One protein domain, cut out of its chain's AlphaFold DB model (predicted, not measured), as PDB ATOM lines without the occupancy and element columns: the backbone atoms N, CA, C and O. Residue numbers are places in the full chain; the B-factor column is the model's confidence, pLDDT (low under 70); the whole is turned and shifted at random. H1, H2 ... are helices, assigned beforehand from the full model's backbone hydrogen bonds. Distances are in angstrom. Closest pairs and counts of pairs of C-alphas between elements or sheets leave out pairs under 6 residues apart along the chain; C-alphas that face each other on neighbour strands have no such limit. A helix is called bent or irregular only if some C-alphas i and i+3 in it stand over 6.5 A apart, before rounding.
ATOM      1  N   LYS A  62     260.806 212.882 253.898       87.88
ATOM      2  CA  LYS A  62     262.109 213.540 253.801       87.88
ATOM      3  C   LYS A  62     261.891 215.011 254.116       87.88
ATOM      4  O   LYS A  62     261.164 215.688 253.397       87.88
ATOM      5  N   THR A  63     262.504 215.492 255.188       91.38
ATOM      6  CA  THR A  63     262.415 216.897 255.594       91.38
ATOM      7  C   THR A  63     263.790 217.531 255.485       91.38
ATOM      8  O   THR A  63     264.791 216.927 255.872       91.38
ATOM      9  N   ARG A  64     263.834 218.746 254.947       94.44
ATOM     10  CA  ARG A  64     265.031 219.580 254.855       94.44
ATOM     11  C   ARG A  64     264.689 220.976 255.349       94.44
ATOM     12  O   ARG A  64     263.543 221.404 255.234       94.44
ATOM     13  N   VAL A  65     265.676 221.655 255.914       94.31
ATOM     14  CA  VAL A  65     265.554 223.026 256.412       94.31
ATOM     15  C   VAL A  65     266.575 223.860 255.654       94.31
ATOM     16  O   VAL A  65     267.737 223.466 255.585       94.31
ATOM     17  N   GLY A  66     266.117 224.947 255.037       94.50
ATOM     18  CA  GLY A  66     266.969 225.876 254.298       94.50
ATOM     19  C   GLY A  66     267.591 226.943 255.186       94.50
ATOM     20  O   GLY A  66     267.275 227.054 256.374       94.50
ATOM     21  N   GLU A  67     268.452 227.751 254.577       96.12
ATOM     22  CA  GLU A  67     269.083 228.880 255.249       96.12
ATOM     23  C   GLU A  67     268.066 229.978 255.613       96.12
ATOM     24  O   GLU A  67     267.100 230.213 254.875       96.12
ATOM     25  N   PRO A  68     268.260 230.689 256.738       95.38
ATOM     26  CA  PRO A  68     267.391 231.796 257.114       95.38
ATOM     27  C   PRO A  68     267.451 232.954 256.110       95.38
ATOM     28  O   PRO A  68     268.523 233.450 255.766       95.38
ATOM     29  N   ILE A  69     266.287 233.475 255.717       94.69
ATOM     30  CA  ILE A  69     266.196 234.682 254.887       94.69
ATOM     31  C   ILE A  69     266.154 235.916 255.793       94.69
ATOM     32  O   ILE A  69     265.206 236.128 256.551       94.69
ATOM     33  N   ALA A  70     267.181 236.763 255.704       94.06
ATOM     34  CA  ALA A  70     267.242 238.005 256.468       94.06
ATOM     35  C   ALA A  70     266.212 239.032 255.959       94.06
ATOM     36  O   ALA A  70     266.222 239.435 254.794       94.06
ATOM     37  N   VAL A  71     265.348 239.507 256.864       94.25
ATOM     38  CA  VAL A  71     264.288 240.483 256.544       94.25
ATOM     39  C   VAL A  71     264.628 241.912 256.958       94.25
ATOM     40  O   VAL A  71     264.158 242.853 256.323       94.25
ATOM     41  N   SER A  72     265.483 242.102 257.969       94.31
ATOM     42  CA  SER A  72     265.856 243.433 258.472       94.31
ATOM     43  C   SER A  72     266.409 244.372 257.386       94.31
ATOM     44  O   SER A  72     265.984 245.527 257.350       94.31
ATOM     45  N   PRO A  73     267.264 243.917 256.443       93.44
ATOM     46  CA  PRO A  73     267.760 244.780 255.364       93.44
ATOM     47  C   PRO A  73     266.670 245.251 254.390       93.44
ATOM     48  O   PRO A  73     266.844 246.257 253.707       93.44
ATOM     49  N   ARG A  74     265.528 244.554 254.324       92.19
ATOM     50  CA  ARG A  74     264.432 244.845 253.384       92.19
ATOM     51  C   ARG A  74     263.472 245.920 253.895       92.19
ATOM     52  O   ARG A  74     262.534 246.286 253.188       92.19
ATOM     53  N   TRP A  75     263.695 246.438 255.105       94.06
ATOM     54  CA  TRP A  75     262.798 247.392 255.757       94.06
ATOM     55  C   TRP A  75     262.574 248.669 254.941       94.06
ATOM     56  O   TRP A  75     261.432 249.085 254.756       94.06
ATOM     57  N   ALA A  76     263.640 249.254 254.391       94.81
ATOM     58  CA  ALA A  76     263.537 250.474 253.591       94.81
ATOM     59  C   ALA A  76     262.676 250.264 252.330       94.81
ATOM     60  O   ALA A  76     261.774 251.055 252.055       94.81
ATOM     61  N   SER A  77     262.893 249.158 251.607       92.94
ATOM     62  CA  SER A  77     262.096 248.788 250.427       92.94
ATOM     63  C   SER A  77     260.636 248.502 250.780       92.94
ATOM     64  O   SER A  77     259.726 248.836 250.026       92.94
ATOM     65  N   TYR A  78     260.393 247.916 251.953       95.31
ATOM     66  CA  TYR A  78     259.043 247.671 252.448       95.31
ATOM     67  C   TYR A  78     258.290 248.969 252.761       95.31
ATOM     68  O   TYR A  78     257.103 249.078 252.447       95.31
ATOM     69  N   GLN A  79     258.968 249.956 253.352       96.00
ATOM     70  CA  GLN A  79     258.382 251.266 253.636       96.00
ATOM     71  C   GLN A  79     258.064 252.055 252.361       96.00
ATOM     72  O   GLN A  79     257.036 252.729 252.314       96.00
ATOM     73  N   SER A  80     258.914 251.970 251.333       95.25
ATOM     74  CA  SER A  80     258.709 252.696 250.074       95.25
ATOM     75  C   SER A  80     257.647 252.049 249.182       95.25
ATOM     76  O   SER A  80     256.798 252.745 248.628       95.25
ATOM     77  N   SER A  81     257.656 250.720 249.055       94.75
ATOM     78  CA  SER A  81     256.663 249.969 248.285       94.75
ATOM     79  C   SER A  81     256.443 248.580 248.874       94.75
ATOM     80  O   SER A  81     257.044 247.581 248.470       94.75
ATOM     81  N   ARG A  82     255.491 248.500 249.807       95.19
ATOM     82  CA  ARG A  82     255.102 247.254 250.481       95.19
ATOM     83  C   ARG A  82     254.804 246.112 249.510       95.19
ATOM     84  O   ARG A  82     255.228 244.984 249.744       95.19
ATOM     85  N   ARG A  83     254.035 246.382 248.450       96.94
ATOM     86  CA  ARG A  83     253.606 245.344 247.500       96.94
ATOM     87  C   ARG A  83     254.805 244.716 246.793       96.94
ATOM     88  O   ARG A  83     254.851 243.495 246.693       96.94
ATOM     89  N   GLN A  84     255.750 245.540 246.342       94.94
ATOM     90  CA  GLN A  84     256.939 245.056 245.649       94.94
ATOM     91  C   GLN A  84     257.854 244.290 246.607       94.94
ATOM     92  O   GLN A  84     258.205 243.155 246.327       94.94
ATOM     93  N   ALA A  85     258.128 244.845 247.789       95.56
ATOM     94  CA  ALA A  85     259.002 244.202 248.769       95.56
ATOM     95  C   ALA A  85     258.490 242.827 249.236       95.56
ATOM     96  O   ALA A  85     259.287 241.922 249.484       95.56
ATOM     97  N   ILE A  86     257.166 242.661 249.362       96.00
ATOM     98  CA  ILE A  86     256.565 241.354 249.657       96.00
ATOM     99  C   ILE A  86     256.753 240.405 248.475       96.00
ATOM    100  O   ILE A  86     257.167 239.275 248.704       96.00
ATOM    101  N   ALA A  87     256.474 240.856 247.246       97.38
ATOM    102  CA  ALA A  87     256.636 240.032 246.049       97.38
ATOM    103  C   ALA A  87     258.077 239.512 245.919       97.38
ATOM    104  O   ALA A  87     258.274 238.310 245.746       97.38
ATOM    105  N   ASP A  88     259.063 240.388 246.117       95.75
ATOM    106  CA  ASP A  88     260.485 240.042 246.064       95.75
ATOM    107  C   ASP A  88     260.855 239.027 247.158       95.75
ATOM    108  O   ASP A  88     261.486 238.011 246.883       95.75
ATOM    109  N   LEU A  89     260.409 239.241 248.405       96.38
ATOM    110  CA  LEU A  89     260.657 238.291 249.497       96.38
ATOM    111  C   LEU A  89     260.016 236.922 249.230       96.38
ATOM    112  O   LEU A  89     260.622 235.892 249.519       96.38
ATOM    113  N   THR A  90     258.789 236.893 248.706       96.69
ATOM    114  CA  THR A  90     258.111 235.632 248.381       96.69
ATOM    115  C   THR A  90     258.764 234.907 247.213       96.69
ATOM    116  O   THR A  90     258.791 233.679 247.222       96.69
ATOM    117  N   GLN A  91     259.330 235.643 246.253       97.31
ATOM    118  CA  GLN A  91     260.099 235.066 245.155       97.31
ATOM    119  C   GLN A  91     261.377 234.400 245.674       97.31
ATOM    120  O   GLN A  91     261.656 233.258 245.321       97.31
ATOM    121  N   ASP A  92     262.109 235.070 246.565       96.50
ATOM    122  CA  ASP A  92     263.325 234.509 247.165       96.50
ATOM    123  C   ASP A  92     263.019 233.274 248.024       96.50
ATOM    124  O   ASP A  92     263.748 232.285 247.981       96.50
ATOM    125  N   LEU A  93     261.907 233.299 248.769       96.69
ATOM    126  CA  LEU A  93     261.439 232.141 249.528       96.69
ATOM    127  C   LEU A  93     261.073 230.969 248.612       96.69
ATOM    128  O   LEU A  93     261.395 229.830 248.937       96.69
ATOM    129  N   GLN A  94     260.406 231.231 247.486       97.00
ATOM    130  CA  GLN A  94     260.074 230.194 246.512       97.00
ATOM    131  C   GLN A  94     261.345 229.530 245.975       97.00
ATOM    132  O   GLN A  94     261.445 228.309 246.040       97.00
ATOM    133  N   ILE A  95     262.322 230.323 245.522       96.81
ATOM    134  CA  ILE A  95     263.594 229.813 244.994       96.81
ATOM    135  C   ILE A  95     264.303 228.957 246.052       96.81
ATOM    136  O   ILE A  95     264.641 227.807 245.788       96.81
ATOM    137  N   ALA A  96     264.445 229.474 247.278       96.25
ATOM    138  CA  ALA A  96     265.103 228.750 248.364       96.25
ATOM    139  C   ALA A  96     264.395 227.431 248.721       96.25
ATOM    140  O   ALA A  96     265.047 226.456 249.082       96.25
ATOM    141  N   LEU A  97     263.062 227.377 248.637       95.69
ATOM    142  CA  LEU A  97     262.308 226.144 248.876       95.69
ATOM    143  C   LEU A  97     262.420 225.158 247.709       95.69
ATOM    144  O   LEU A  97     262.511 223.959 247.955       95.69
ATOM    145  N   GLU A  98     262.430 225.637 246.466       95.62
ATOM    146  CA  GLU A  98     262.608 224.808 245.270       95.62
ATOM    147  C   GLU A  98     263.989 224.138 245.250       95.62
ATOM    148  O   GLU A  98     264.083 222.951 244.945       95.62
ATOM    149  N   GLU A  99     265.041 224.840 245.679       94.50
ATOM    150  CA  GLU A  99     266.398 224.285 245.827       94.50
ATOM    151  C   GLU A  99     266.491 223.153 246.867       94.50
ATOM    152  O   GLU A  99     267.406 222.326 246.821       94.50
ATOM    153  N   LEU A 100     265.546 223.076 247.809       93.81
ATOM    154  CA  LEU A 100     265.492 221.999 248.800       93.81
ATOM    155  C   LEU A 100     264.802 220.732 248.277       93.81
ATOM    156  O   LEU A 100     264.908 219.686 248.929       93.81
ATOM    157  N   ILE A 101     264.110 220.800 247.136       89.81
ATOM    158  CA  ILE A 101     263.422 219.660 246.521       89.81
ATOM    159  C   ILE A 101     264.459 218.761 245.822       89.81
ATOM    160  O   ILE A 101     265.331 219.244 245.107       89.81
ATOM    161  N   VAL A 102     264.374 217.440 246.045       73.19
ATOM    162  CA  VAL A 102     265.234 216.404 245.425       73.19
ATOM    163  C   VAL A 102     264.410 215.419 244.635       73.19
ATOM    164  O   VAL A 102     263.407 214.942 245.214       73.19
TER     165      VAL A 102
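This is residues 62 to 102 of the 102 residues of the protein "Glycerol acyltransferase" of Arthrospira sp. O9.13F (UniProt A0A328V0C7). A narrow U: the long helix H2 makes one arm, residues 62 to 71, with no named element, make the other, and the short helix H1 lies at the closed end. The printed part has 41 residues with two named helices, H1 then H2, and no named strand. It is all helix by class and loose, with a radius of gyration of the C-alphas of 12.2 A, a rod spanning 39 by 16 by 10 A.

H2, residues 82 to 98, touches H1, residues 72 to 80, with residues 84 to 86 alone. Their closest C-alphas, those of Ala 85 and Tyr 78, are 5.1 A apart. The two form a helical hairpin, running opposite ways at a steep tilt of 38 degrees. Every O i to N i+4 pair in H2 is within hydrogen-bond range, against 3 of 5 in H1.

H2 runs 24.2 A from C-alpha 82 at (255.102, 247.254, 250.481) to C-alpha 98 at (262.608, 224.808, 245.270). H1 begins at C-alpha 72, (265.856, 243.433, 258.472), and measures 14.4 A; it is irregular, with C-alphas 73 and 76 7.3 A apart.

The C-alphas farthest apart, of Lys 62 and Ser 80, are 39.5 A apart; those of Lys 62 and Val 102, 9.4 A. Residues 79 to 84, of which 82 to 84 belong to H2, stand free. The link from H1 to H2 is tight. The printed part has no cut, and no printed residue is under 70 in pLDDT.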